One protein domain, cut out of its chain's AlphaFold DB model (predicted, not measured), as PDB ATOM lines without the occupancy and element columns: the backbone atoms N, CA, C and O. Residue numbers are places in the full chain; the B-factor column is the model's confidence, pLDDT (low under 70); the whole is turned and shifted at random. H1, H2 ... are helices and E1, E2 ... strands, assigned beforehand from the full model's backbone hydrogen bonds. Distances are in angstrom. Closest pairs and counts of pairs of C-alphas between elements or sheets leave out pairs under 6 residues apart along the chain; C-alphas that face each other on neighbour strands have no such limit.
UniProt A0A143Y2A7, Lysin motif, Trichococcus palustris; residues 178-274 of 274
ATOM      1  N   TYR A 178     147.671 147.928  97.032       68.81
ATOM      2  CA  TYR A 178     148.093 147.511  98.370       68.81
ATOM      3  C   TYR A 178     149.474 148.040  98.720       68.81
ATOM      4  O   TYR A 178     149.687 148.542  99.820       68.81
ATOM      5  N   PHE A 179     150.372 148.038  97.736       77.12
ATOM      6  CA  PHE A 179     151.681 148.647  97.892       77.12
ATOM      7  C   PHE A 179     151.594 150.167  98.101       77.12
ATOM      8  O   PHE A 179     152.338 150.726  98.900       77.12
ATOM      9  N   PHE A 180     150.624 150.842  97.477       82.25
ATOM     10  CA  PHE A 180     150.372 152.263  97.724       82.25
ATOM     11  C   PHE A 180     149.894 152.510  99.165       82.25
ATOM     12  O   PHE A 180     150.437 153.384  99.842       82.25
ATOM     13  N   TYR A 181     148.971 151.695  99.688       82.12
ATOM     14  CA  TYR A 181     148.562 151.773 101.097       82.12
ATOM     15  C   TYR A 181     149.738 151.540 102.049       82.12
ATOM     16  O   TYR A 181     149.860 152.220 103.063       82.12
ATOM     17  N   GLN A 182     150.614 150.593 101.720       84.75
ATOM     18  CA  GLN A 182     151.803 150.267 102.500       84.75
ATOM     19  C   GLN A 182     152.817 151.413 102.543       84.75
ATOM     20  O   GLN A 182     153.346 151.723 103.609       84.75
ATOM     21  N   VAL A 183     153.055 152.073 101.408       88.88
ATOM     22  CA  VAL A 183     153.935 153.244 101.348       88.88
ATOM     23  C   VAL A 183     153.350 154.397 102.156       88.88
ATOM     24  O   VAL A 183     154.058 154.983 102.969       88.88
ATOM     25  N   VAL A 184     152.053 154.686 102.018       91.62
ATOM     26  CA  VAL A 184     151.407 155.754 102.801       91.62
ATOM     27  C   VAL A 184     151.417 155.430 104.295       91.62
ATOM     28  O   VAL A 184     151.703 156.311 105.096       91.62
ATOM     29  N   GLN A 185     151.187 154.171 104.679       88.75
ATOM     30  CA  GLN A 185     151.280 153.719 106.072       88.75
ATOM     31  C   GLN A 185     152.681 153.935 106.663       88.75
ATOM     32  O   GLN A 185     152.793 154.189 107.859       88.75
ATOM     33  N   ALA A 186     153.729 153.794 105.848       89.44
ATOM     34  CA  ALA A 186     155.114 153.922 106.287       89.44
ATOM     35  C   ALA A 186     155.620 155.377 106.310       89.44
ATOM     36  O   ALA A 186     156.501 155.693 107.104       89.44
ATOM     37  N   GLU A 187     155.108 156.235 105.425       91.94
ATOM     38  CA  GLU A 187     155.622 157.597 105.195       91.94
ATOM     39  C   GLU A 187     154.785 158.690 105.874       91.94
ATOM     40  O   GLU A 187     155.284 159.781 106.161       91.94
ATOM     41  N   ALA A 188     153.497 158.438 106.110       91.31
ATOM     42  CA  ALA A 188     152.618 159.407 106.745       91.31
ATOM     43  C   ALA A 188     152.737 159.379 108.272       91.31
ATOM     44  O   ALA A 188     152.933 158.331 108.888       91.31
ATOM     45  N   GLY A 189     152.534 160.548 108.883       84.06
ATOM     46  CA  GLY A 189     152.299 160.652 110.316       84.06
ATOM     47  C   GLY A 189     150.974 159.997 110.742       84.06
ATOM     48  O   GLY A 189     150.185 159.524 109.913       84.06
ATOM     49  N   PRO A 190     150.693 159.947 112.056       79.94
ATOM     50  CA  PRO A 190     149.556 159.206 112.596       79.94
ATOM     51  C   PRO A 190     148.201 159.809 112.206       79.94
ATOM     52  O   PRO A 190     147.196 159.098 112.215       79.94
ATOM     53  N   SER A 191     148.141 161.096 111.859       83.12
ATOM     54  CA  SER A 191     146.873 161.774 111.599       83.12
ATOM     55  C   SER A 191     146.243 161.360 110.263       83.12
ATOM     56  O   SER A 191     146.924 161.119 109.266       83.12
ATOM     57  N   TYR A 192     144.907 161.319 110.221       80.31
ATOM     58  CA  TYR A 192     144.161 161.057 108.985       80.31
ATOM     59  C   TYR A 192     144.530 162.050 107.871       80.31
ATOM     60  O   TYR A 192     144.735 161.670 106.718       80.31
ATOM     61  N   GLN A 193     144.689 163.324 108.238       84.12
ATOM     62  CA  GLN A 193     145.040 164.395 107.312       84.12
ATOM     63  C   GLN A 193     146.429 164.208 106.688       84.12
ATOM     64  O   GLN A 193     146.630 164.527 105.518       84.12
ATOM     65  N   GLU A 194     147.396 163.664 107.423       87.12
ATOM     66  CA  GLU A 194     148.724 163.402 106.865       87.12
ATOM     67  C   GLU A 194     148.734 162.239 105.889       87.12
ATOM     68  O   GLU A 194     149.389 162.335 104.852       87.12
ATOM     69  N   LYS A 195     147.960 161.184 106.163       87.06
ATOM     70  CA  LYS A 195     147.764 160.071 105.223       87.06
ATOM     71  C   LYS A 195     147.172 160.583 103.904       87.06
ATOM     72  O   LYS A 195     147.687 160.262 102.834       87.06
ATOM     73  N   MET A 196     146.163 161.457 103.987       87.31
ATOM     74  CA  MET A 196     145.580 162.153 102.830       87.31
ATOM     75  C   MET A 196     146.614 163.011 102.086       87.31
ATOM     76  O   MET A 196     146.692 162.977 100.856       87.31
ATOM     77  N   ASN A 197     147.440 163.768 102.813       91.06
ATOM     78  CA  ASN A 197     148.420 164.663 102.203       91.06
ATOM     79  C   ASN A 197     149.544 163.892 101.490       91.06
ATOM     80  O   ASN A 197     149.881 164.231 100.359       91.06
ATOM     81  N   VAL A 198     150.091 162.835 102.101       94.25
ATOM     82  CA  VAL A 198     151.125 161.986 101.477       94.25
ATOM     83  C   VAL A 198     150.574 161.284 100.234       94.25
ATOM     84  O   VAL A 198     151.210 161.309  99.179       94.25
ATOM     85  N   ALA A 199     149.362 160.727 100.316       91.00
ATOM     86  CA  ALA A 199     148.693 160.133  99.162       91.00
ATOM     87  C   ALA A 199     148.439 161.165  98.047       91.00
ATOM     88  O   ALA A 199     148.611 160.856  96.867       91.00
ATOM     89  N   SER A 200     148.068 162.400  98.410       91.25
ATOM     90  CA  SER A 200     147.850 163.488  97.448       91.25
ATOM     91  C   SER A 200     149.148 163.857  96.737       91.25
ATOM     92  O   SER A 200     149.144 163.961  95.518       91.25
ATOM     93  N   VAL A 201     150.272 163.957  97.458       95.50
ATOM     94  CA  VAL A 201     151.591 164.207  96.853       95.50
ATOM     95  C   VAL A 201     151.955 163.123  95.840       95.50
ATOM     96  O   VAL A 201     152.388 163.449  94.737       95.50
ATOM     97  N   ILE A 202     151.770 161.843  96.184       92.81
ATOM     98  CA  ILE A 202     152.071 160.721  95.277       92.81
ATOM     99  C   ILE A 202     151.310 160.864  93.965       92.81
ATOM    100  O   ILE A 202     151.877 160.661  92.897       92.81
ATOM    101  N   LEU A 203     150.048 161.263  94.025       90.12
ATOM    102  CA  LEU A 203     149.254 161.393  92.818       90.12
ATOM    103  C   LEU A 203     149.455 162.727  92.088       90.12
ATOM    104  O   LEU A 203     149.450 162.735  90.866       90.12
ATOM    105  N   ASN A 204     149.775 163.818  92.784       90.56
ATOM    106  CA  ASN A 204     150.233 165.050  92.136       90.56
ATOM    107  C   ASN A 204     151.525 164.795  91.337       90.56
ATOM    108  O   ASN A 204     151.719 165.330  90.245       90.56
ATOM    109  N   ARG A 205     152.412 163.934  91.857       93.25
ATOM    110  CA  ARG A 205     153.611 163.466  91.150       93.25
ATOM    111  C   ARG A 205     153.258 162.670  89.895       93.25
ATOM    112  O   ARG A 205     153.854 162.934  88.852       93.25
ATOM    113  N   VAL A 206     152.280 161.765  89.983       87.75
ATOM    114  CA  VAL A 206     151.740 161.025  88.828       87.75
ATOM    115  C   VAL A 206     151.215 161.991  87.767       87.75
ATOM    116  O   VAL A 206     151.612 161.889  86.607       87.75
ATOM    117  N   ASP A 207     150.402 162.967  88.173       88.62
ATOM    118  CA  ASP A 207     149.804 163.964  87.280       88.62
ATOM    119  C   ASP A 207     150.880 164.841  86.614       88.62
ATOM    120  O   ASP A 207     150.773 165.204  85.443       88.62
ATOM    121  N   SER A 208     151.962 165.149  87.335       90.38
ATOM    122  CA  SER A 208     153.072 165.944  86.800       90.38
ATOM    123  C   SER A 208     153.984 165.181  85.828       90.38
ATOM    124  O   SER A 208     154.691 165.809  85.043       90.38
ATOM    125  N   GLY A 209     154.042 163.847  85.907       86.31
ATOM    126  CA  GLY A 209     154.887 162.990  85.067       86.31
ATOM    127  C   GLY A 209     156.407 163.106  85.277       86.31
ATOM    128  O   GLY A 209     157.152 162.254  84.795       86.31
ATOM    129  N   ILE A 210     156.895 164.121  85.998       86.88
ATOM    130  CA  ILE A 210     158.336 164.401  86.161       86.88
ATOM    131  C   ILE A 210     159.009 163.560  87.263       86.88
ATOM    132  O   ILE A 210     160.234 163.482  87.312       86.88
ATOM    133  N   TRP A 211     158.231 162.908  88.132       85.62
ATOM    134  CA  TRP A 211     158.719 162.186  89.317       85.62
ATOM    135  C   TRP A 211     158.689 160.663  89.142       85.62
ATOM    136  O   TRP A 211     158.181 159.936  89.992       85.62
ATOM    137  N   GLY A 212     159.225 160.173  88.026       77.88
ATOM    138  CA  GLY A 212     159.336 158.737  87.744       77.88
ATOM    139  C   GLY A 212     158.309 158.183  86.764       77.88
ATOM    140  O   GLY A 212     158.529 157.100  86.233       77.88
ATOM    141  N   GLY A 213     157.246 158.928  86.449       81.31
ATOM    142  CA  GLY A 213     156.319 158.592  85.369       81.31
ATOM    143  C   GLY A 213     154.886 159.053  85.622       81.31
ATOM    144  O   GLY A 213     154.615 159.810  86.549       81.31
ATOM    145  N   THR A 214     153.973 158.571  84.781       81.06
ATOM    146  CA  THR A 214     152.539 158.916  84.783       81.06
ATOM    147  C   THR A 214     151.663 157.821  85.395       81.06
ATOM    148  O   THR A 214     150.458 157.778  85.158       81.06
ATOM    149  N   THR A 215     152.247 156.889  86.149       79.00
ATOM    150  CA  THR A 215     151.511 155.841  86.868       79.00
ATOM    151  C   THR A 215     151.937 155.820  88.329       79.00
ATOM    152  O   THR A 215     153.079 156.152  88.651       79.00
ATOM    153  N   ILE A 216     151.025 155.411  89.218       81.00
ATOM    154  CA  ILE A 216     151.303 155.298  90.661       81.00
ATOM    155  C   ILE A 216     152.518 154.398  90.887       81.00
ATOM    156  O   ILE A 216     153.446 154.784  91.586       81.00
ATOM    157  N   ASP A 217     152.542 153.234  90.239       82.56
ATOM    158  CA  ASP A 217     153.639 152.275  90.360       82.56
ATOM    159  C   ASP A 217     154.995 152.885  89.965       82.56
ATOM    160  O   ASP A 217     155.972 152.752  90.702       82.56
ATOM    161  N   ALA A 218     155.037 153.641  88.863       77.19
ATOM    162  CA  ALA A 218     156.262 154.282  88.401       77.19
ATOM    163  C   ALA A 218     156.778 155.336  89.393       77.19
ATOM    164  O   ALA A 218     157.981 155.421  89.629       77.19
ATOM    165  N   VAL A 219     155.877 156.105  90.015       87.25
ATOM    166  CA  VAL A 219     156.233 157.088  91.051       87.25
ATOM    167  C   VAL A 219     156.693 156.408  92.344       87.25
ATOM    168  O   VAL A 219     157.647 156.870  92.969       87.25
ATOM    169  N   LEU A 220     156.055 155.305  92.749       86.12
ATOM    170  CA  LEU A 220     156.424 154.568  93.962       86.12
ATOM    171  C   LEU A 220     157.795 153.888  93.834       86.12
ATOM    172  O   LEU A 220     158.569 153.897  94.789       86.12
ATOM    173  N   HIS A 221     158.120 153.344  92.659       86.56
ATOM    174  CA  HIS A 221     159.397 152.672  92.394       86.56
ATOM    175  C   HIS A 221     160.499 153.607  91.874       86.56
ATOM    176  O   HIS A 221     161.619 153.163  91.603       86.56
ATOM    177  N   ALA A 222     160.217 154.903  91.745       86.50
ATOM    178  CA  ALA A 222     161.196 155.878  91.297       86.50
ATOM    179  C   ALA A 222     162.359 156.014  92.293       86.50
ATOM    180  O   ALA A 222     162.178 156.123  93.511       86.50
ATOM    181  N   ALA A 223     163.581 156.044  91.759       83.38
ATOM    182  CA  ALA A 223     164.792 156.093  92.567       83.38
ATOM    183  C   ALA A 223     164.806 157.323  93.496       83.38
ATOM    184  O   ALA A 223     164.644 158.461  93.053       83.38
ATOM    185  N   GLY A 224     165.011 157.080  94.794       84.56
ATOM    186  CA  GLY A 224     165.133 158.124  95.815       84.56
ATOM    187  C   GLY A 224     163.826 158.805  96.239       84.56
ATOM    188  O   GLY A 224     163.889 159.717  97.055       84.56
ATOM    189  N   GLN A 225     162.659 158.387  95.727       84.31
ATOM    190  CA  GLN A 225     161.374 159.007  96.085       84.31
ATOM    191  C   GLN A 225     160.817 158.533  97.426       84.31
ATOM    192  O   GLN A 225     160.268 159.341  98.171       84.31
ATOM    193  N   PHE A 226     160.973 157.239  97.721       87.00
ATOM    194  CA  PHE A 226     160.463 156.601  98.934       87.00
ATOM    195  C   PHE A 226     161.521 155.662  99.499       87.00
ATOM    196  O   PHE A 226     161.786 154.585  98.957       87.00
ATOM    197  N   SER A 227     162.146 156.071 100.604       87.12
ATOM    198  CA  SER A 227     163.184 155.257 101.244       87.12
ATOM    199  C   SER A 227     162.622 153.907 101.703       87.12
ATOM    200  O   SER A 227     163.290 152.884 101.536       87.12
ATOM    201  N   VAL A 228     161.355 153.898 102.142       85.50
ATOM    202  CA  VAL A 228     160.595 152.723 102.604       85.50
ATOM    203  C   VAL A 228     160.357 151.670 101.522       85.50
ATOM    204  O   VAL A 228     160.175 150.490 101.815       85.50
ATOM    205  N   VAL A 229     160.352 152.084 100.252       84.88
ATOM    206  CA  VAL A 229     160.232 151.172  99.108       84.88
ATOM    207  C   VAL A 229     161.577 150.501  98.875       84.88
ATOM    208  O   VAL A 229     161.668 149.277  98.829       84.88
ATOM    209  N   SER A 230     162.644 151.301  98.807       83.19
ATOM    210  CA  SER A 230     163.995 150.808  98.516       83.19
ATOM    211  C   SER A 230     164.590 149.918  99.612       83.19
ATOM    212  O   SER A 230     165.344 148.998  99.309       83.19
ATOM    213  N   ASN A 231     164.249 150.161 100.882       82.50
ATOM    214  CA  ASN A 231     164.710 149.358 102.017       82.50
ATOM    215  C   ASN A 231     163.751 148.195 102.362       82.50
ATOM    216  O   ASN A 231     164.019 147.447 103.300       82.50
ATOM    217  N   GLY A 232     162.637 148.057 101.629       80.62
ATOM    218  CA  GLY A 232     161.625 147.017 101.822       80.62
ATOM    219  C   GLY A 232     160.705 147.196 103.038       80.62
ATOM    220  O   GLY A 232     159.861 146.333 103.278       80.62
ATOM    221  N   SER A 233     160.816 148.284 103.806       83.25
ATOM    222  CA  SER A 233     160.011 148.488 105.018       83.25
ATOM    223  C   SER A 233     158.529 148.725 104.727       83.25
ATOM    224  O   SER A 233     157.691 148.348 105.550       83.25
ATOM    225  N   ALA A 234     158.192 149.277 103.555       80.25
ATOM    226  CA  ALA A 234     156.814 149.422 103.092       80.25
ATOM    227  C   ALA A 234     156.140 148.055 102.931       80.25
ATOM    228  O   ALA A 234     155.062 147.835 103.471       80.25
ATOM    229  N   ALA A 235     156.801 147.095 102.278       75.25
ATOM    230  CA  ALA A 235     156.235 145.768 102.030       75.25
ATOM    231  C   ALA A 235     155.924 144.984 103.323       75.25
ATOM    232  O   ALA A 235     155.068 144.100 103.313       75.25
ATOM    233  N   ALA A 236     156.590 145.320 104.433       75.75
ATOM    234  CA  ALA A 236     156.333 144.748 105.753       75.75
ATOM    235  C   ALA A 236     155.174 145.428 106.509       75.75
ATOM    236  O   ALA A 236     154.716 144.902 107.526       75.75
ATOM    237  N   GLN A 237     154.693 146.587 106.048       75.50
ATOM    238  CA  GLN A 237     153.574 147.270 106.689       75.50
ATOM    239  C   GLN A 237     152.267 146.516 106.461       75.50
ATOM    240  O   GLN A 237     151.983 146.028 105.366       75.50
ATOM    241  N   THR A 238     151.429 146.494 107.494       79.38
ATOM    242  CA  THR A 238     150.010 146.155 107.361       79.38
ATOM    243  C   THR A 238     149.222 147.463 107.406       79.38
ATOM    244  O   THR A 238     149.211 148.106 108.458       79.38
ATOM    245  N   PRO A 239     148.616 147.909 106.292       78.56
ATOM    246  CA  PRO A 239     147.885 149.170 106.266       78.56
ATOM    247  C   PRO A 239     146.703 149.171 107.237       78.56
ATOM    248  O   PRO A 239     145.909 148.232 107.266       78.56
ATOM    249  N   SER A 240     146.570 150.244 108.018       76.44
ATOM    250  CA  SER A 240     145.403 150.446 108.879       76.44
ATOM    251  C   SER A 240     144.147 150.787 108.067       76.44
ATOM    252  O   SER A 240     144.238 151.294 106.945       76.44
ATOM    253  N   ALA A 241     142.964 150.572 108.656       64.38
ATOM    254  CA  ALA A 241     141.690 150.955 108.041       64.38
ATOM    255  C   ALA A 241     141.645 152.455 107.687       64.38
ATOM    256  O   ALA A 241     141.188 152.813 106.604       64.38
ATOM    257  N   GLU A 242     142.194 153.320 108.545       67.50
ATOM    258  CA  GLU A 242     142.303 154.758 108.270       67.50
ATOM    259  C   GLU A 242     143.186 155.063 107.057       67.50
ATOM    260  O   GLU A 242     142.840 155.924 106.251       67.50
ATOM    261  N   THR A 243     144.317 154.368 106.904       76.88
ATOM    262  CA  THR A 243     145.207 154.549 105.748       76.88
ATOM    263  C   THR A 243     144.513 154.148 104.457       76.88
ATOM    264  O   THR A 243     144.568 154.889 103.479       76.88
ATOM    265  N   ILE A 244     143.807 153.017 104.461       74.06
ATOM    266  CA  ILE A 244     143.032 152.562 103.303       74.06
ATOM    267  C   ILE A 244     141.958 153.601 102.950       74.06
ATOM    268  O   ILE A 244     141.848 154.010 101.795       74.06
ATOM    269  N   GLN A 245     141.209 154.089 103.943       68.88
ATOM    270  CA  GLN A 245     140.185 155.114 103.739       68.88
ATOM    271  C   GLN A 245     140.764 156.418 103.182       68.88
ATOM    272  O   GLN A 245     140.209 156.966 102.233       68.88
ATOM    273  N   ALA A 246     141.862 156.920 103.751       73.88
ATOM    274  CA  ALA A 246     142.498 158.156 103.304       73.88
ATOM    275  C   ALA A 246     142.985 158.048 101.852       73.88
ATOM    276  O   ALA A 246     142.673 158.884 101.007       73.88
ATOM    277  N   VAL A 247     143.695 156.969 101.522       78.69
ATOM    278  CA  VAL A 247     144.193 156.757 100.159       78.69
ATOM    279  C   VAL A 247     143.041 156.653  99.157       78.69
ATOM    280  O   VAL A 247     143.120 157.249  98.083       78.69
ATOM    281  N   ASN A 248     141.947 155.978  99.514       70.88
ATOM    282  CA  ASN A 248     140.772 155.872  98.648       70.88
ATOM    283  C   ASN A 248     140.088 157.222  98.413       70.88
ATOM    284  O   ASN A 248     139.734 157.523  97.276       70.88
ATOM    285  N   GLN A 249     139.957 158.077  99.435       68.88
ATOM    286  CA  GLN A 249     139.424 159.431  99.235       68.88
ATOM    287  C   GLN A 249     140.254 160.222  98.218       68.88
ATOM    288  O   GLN A 249     139.707 160.895  97.344       68.88
ATOM    289  N   VAL A 250     141.576 160.105  98.302       76.06
ATOM    290  CA  VAL A 250     142.496 160.796  97.401       76.06
ATOM    291  C   VAL A 250     142.457 160.211  95.983       76.06
ATOM    292  O   VAL A 250     142.503 160.967  95.011       76.06
ATOM    293  N   LEU A 251     142.360 158.887  95.833       75.81
ATOM    294  CA  LEU A 251     142.167 158.232  94.532       75.81
ATOM    295  C   LEU A 251     140.851 158.656  93.867       75.81
ATOM    296  O   LEU A 251     140.811 158.804  92.651       75.81
ATOM    297  N   ASN A 252     139.826 158.948  94.670       61.19
ATOM    298  CA  ASN A 252     138.532 159.471  94.227       61.19
ATOM    299  C   ASN A 252     138.542 160.990  93.949       61.19
ATOM    300  O   ASN A 252     137.488 161.592  93.763       61.19
ATOM    301  N   GLY A 253     139.715 161.629  93.928       66.75
ATOM    302  CA  GLY A 253     139.874 163.038  93.559       66.75
ATOM    303  C   GLY A 253     139.812 164.032  94.721       66.75
ATOM    304  O   GLY A 253     140.023 165.224  94.495       66.75
ATOM    305  N   ASN A 254     139.609 163.584  95.966       75.88
ATOM    306  CA  ASN A 254     139.661 164.460  97.142       75.88
ATOM    307  C   ASN A 254     141.119 164.751  97.547       75.88
ATOM    308  O   ASN A 254     141.636 164.226  98.534       75.88
ATOM    309  N   ARG A 255     141.816 165.553  96.733       83.81
ATOM    310  CA  ARG A 255     143.179 166.030  97.009       83.81
ATOM    311  C   ARG A 255     143.146 167.058  98.134       83.81
ATOM    312  O   ARG A 255     142.461 168.071  98.030       83.81
ATOM    313  N   THR A 256     143.953 166.855  99.170       87.12
ATOM    314  CA  THR A 256     144.028 167.784 100.310       87.12
ATOM    315  C   THR A 256     145.226 168.728 100.258       87.12
ATOM    316  O   THR A 256     145.337 169.637 101.076       87.12
ATOM    317  N   THR A 257     146.134 168.530  99.300       90.94
ATOM    318  CA  THR A 257     147.284 169.406  99.067       90.94
ATOM    319  C   THR A 257     147.699 169.381  97.599       90.94
ATOM    320  O   THR A 257     147.558 168.359  96.925       90.94
ATOM    321  N   SER A 258     148.239 170.500  97.113       92.06
ATOM    322  CA  SER A 258     148.868 170.636  95.793       92.06
ATOM    323  C   SER A 258     150.386 170.417  95.823       92.06
ATOM    324  O   SER A 258     151.040 170.542  94.791       92.06
ATOM    325  N   ALA A 259     150.953 170.109  96.994       93.00
ATOM    326  CA  ALA A 259     152.375 169.843  97.164       93.00
ATOM    327  C   ALA A 259     152.851 168.674  96.283       93.00
ATOM    328  O   ALA A 259     152.116 167.708  96.046       93.00
ATOM    329  N   LEU A 260     154.104 168.742  95.840       91.88
ATOM    330  CA  LEU A 260     154.786 167.683  95.081       91.88
ATOM    331  C   LEU A 260     155.875 166.996  95.905       91.88
ATOM    332  O   LEU A 260     156.447 165.985  95.488       91.88
ATOM    333  N   SER A 261     156.175 167.522  97.086       91.00
ATOM    334  CA  SER A 261     157.168 166.948  97.977       91.00
ATOM    335  C   SER A 261     156.791 167.140  99.436       91.00
ATOM    336  O   SER A 261     155.984 167.992  99.798       91.00
ATOM    337  N   PHE A 262     157.369 166.305 100.286       93.38
ATOM    338  CA  PHE A 262     157.259 166.439 101.725       93.38
ATOM    339  C   PHE A 262     158.546 165.947 102.376       93.38
ATOM    340  O   PHE A 262     159.357 165.263 101.750       93.38
ATOM    341  N   ARG A 263     158.732 166.312 103.638       90.62
ATOM    342  CA  ARG A 263     159.746 165.721 104.510       90.62
ATOM    343  C   ARG A 263     159.222 165.640 105.933       90.62
ATOM    344  O   ARG A 263     158.370 166.448 106.305       90.62
ATOM    345  N   ALA A 264     159.826 164.767 106.731       86.88
ATOM    346  CA  ALA A 264     159.597 164.748 108.165       86.88
ATOM    347  C   ALA A 264     159.896 166.125 108.787       86.88
ATOM    348  O   ALA A 264     160.900 166.781 108.483       86.88
ATOM    349  N   SER A 265     158.990 166.564 109.651       85.56
ATOM    350  CA  SER A 265     159.163 167.686 110.561       85.56
ATOM    351  C   SER A 265     160.280 167.378 111.563       85.56
ATOM    352  O   SER A 265     160.639 166.224 111.805       85.56
ATOM    353  N   GLY A 266     160.836 168.424 112.178       82.38
ATOM    354  CA  GLY A 266     161.832 168.277 113.245       82.38
ATOM    355  C   GLY A 266     161.291 167.581 114.503       82.38
ATOM    356  O   GLY A 266     162.079 167.213 115.367       82.38
ATOM    357  N   ASP A 267     159.970 167.398 114.600       80.19
ATOM    358  CA  ASP A 267     159.303 166.656 115.676       80.19
ATOM    359  C   ASP A 267     159.331 165.126 115.495       80.19
ATOM    360  O   ASP A 267     159.022 164.402 116.440       80.19
ATOM    361  N   GLY A 268     159.713 164.624 114.312       75.00
ATOM    362  CA  GLY A 268     159.781 163.191 114.008       75.00
ATOM    363  C   GLY A 268     158.430 162.470 113.928       75.00
ATOM    364  O   GLY A 268     158.415 161.243 113.849       75.00
ATOM    365  N   VAL A 269     157.312 163.198 113.956       73.69
ATOM    366  CA  VAL A 269     155.950 162.639 113.936       73.69
ATOM    367  C   VAL A 269     155.161 163.156 112.744       73.69
ATOM    368  O   VAL A 269     154.385 162.396 112.166       73.69
ATOM    369  N   THR A 270     155.350 164.426 112.382       84.00
ATOM    370  CA  THR A 270     154.587 165.064 111.314       84.00
ATOM    371  C   THR A 270     155.408 165.298 110.054       84.00
ATOM    372  O   THR A 270     156.635 165.211 110.062       84.00
ATOM    373  N   ASN A 271     154.736 165.621 108.952       89.44
ATOM    374  CA  ASN A 271     155.357 166.001 107.689       89.44
ATOM    375  C   ASN A 271     155.101 167.471 107.336       89.44
ATOM    376  O   ASN A 271     154.020 168.017 107.554       89.44
ATOM    377  N   VAL A 272     156.093 168.099 106.703       91.50
ATOM    378  CA  VAL A 272     155.961 169.420 106.077       91.50
ATOM    379  C   VAL A 272     155.921 169.252 104.561       91.50
ATOM    380  O   VAL A 272     156.783 168.578 103.997       91.50
ATOM    381  N   PHE A 273     154.934 169.875 103.916       92.81
ATOM    382  CA  PHE A 273     154.599 169.705 102.498       92.81
ATOM    383  C   PHE A 273     155.003 170.940 101.672       92.81
ATOM    384  O   PHE A 273     154.836 172.066 102.144       92.81
ATOM    385  N   TYR A 274     155.531 170.720 100.460       89.00
ATOM    386  CA  TYR A 274     156.085 171.728  99.538       89.00
ATOM    387  C   TYR A 274     155.628 171.516  98.096       89.00
ATOM    388  O   TYR A 274     155.662 170.351  97.617       89.00
TER     389      TYR A 274
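AT A GLANCE: This is residues 178 to 274 of the 274 residues of the protein "Lysin motif" of Trichococcus palustris (UniProt A0A143Y2A7). What does the model look like? H2, a long helix through the middle, has H5 packed beside it at a slant and H1 set steeply across both, while the small hairpin of E1 and E2 lies by another side of H2, reached by a link that passes round H2 from H5. The short helices H3 and H4 pack on H1, H3 also on H2. What is it made of? The printed part has 97 residues with five named helices and two named strands in the order H1 H2 H3 H4 H5 E1 E2; its class is mostly helix, and the one sheet, E1 - E2, is antiparallel. How is it shaped? It is compact and rounded, with a radius of gyration of the C-alphas of 12.0 A and spans of 29 by 29 by 27 A.

IN THESE COORDINATES: Where are the helices? H1 is residues 178 to 187, 14.3 A long, and begins at C-alpha 178 (148.093, 147.511, 98.370). H2 is residues 192 to 208, 24.4 A, ending at C-alpha 208 (153.072, 165.944, 86.800). H3 is residues 216 to 220, 6.1 A, H4 residues 227 to 230, 5.3 A, and H5 residues 241 to 251, 15.4 A. Where are the strands? E1 is residues 262 to 264, 7.1 A, and E2 residues 271 to 273, 6.4 A, ending at C-alpha 273 (154.599, 169.705, 102.498).

HOW THE PARTS SIT: What does H1 touch? H1, the hub, touches H2 at a steep tilt of 63 degrees, opposite ways, with residues 195 to 199 of H2 alone; the closest C-alphas, of Val 184 and Lys 195, are 6.1 A apart. H1 touches H5 about perpendicular at 73 degrees, with the C-alphas of Tyr 181 and Ile 244 closest at 6.0 A. It touches H4, C-alphas 186 and 228 closest at 6.7 A, and only just touches H3, with 3 pairs of C-alphas within 8 A, the closest 180 and 220 at 7.5 A. What else touches H2? H5 runs the same way at a shallow tilt of 33 degrees, only just short of steep, with C-alphas 196 and 246 closest at 5.1 A. H3 touches residues 202 to 206 of H2 alone, C-alphas 206 and 216 closest at 6.0 A. How do the backbones pair? In H1, H2, H3 and H5 every O i to N i+4 pair is within hydrogen-bond range; H4 is too short for one. In the hairpin E1 and E2, at 156 degrees, N 263 and O 272 are 3.0 A apart.

THE WHOLE: How far does it reach? The two C-alphas farthest apart, of Thr 214 and Asp 267, are 32.6 A apart. Is it unbroken? The printed part has no cut; the link H1 to H2 is tight, and no link is long. Where is confidence low? Residues 178, 241 to 242, 245, 249 and 252 to 253 are under 70; the mean pLDDT of the printed part is 83.3.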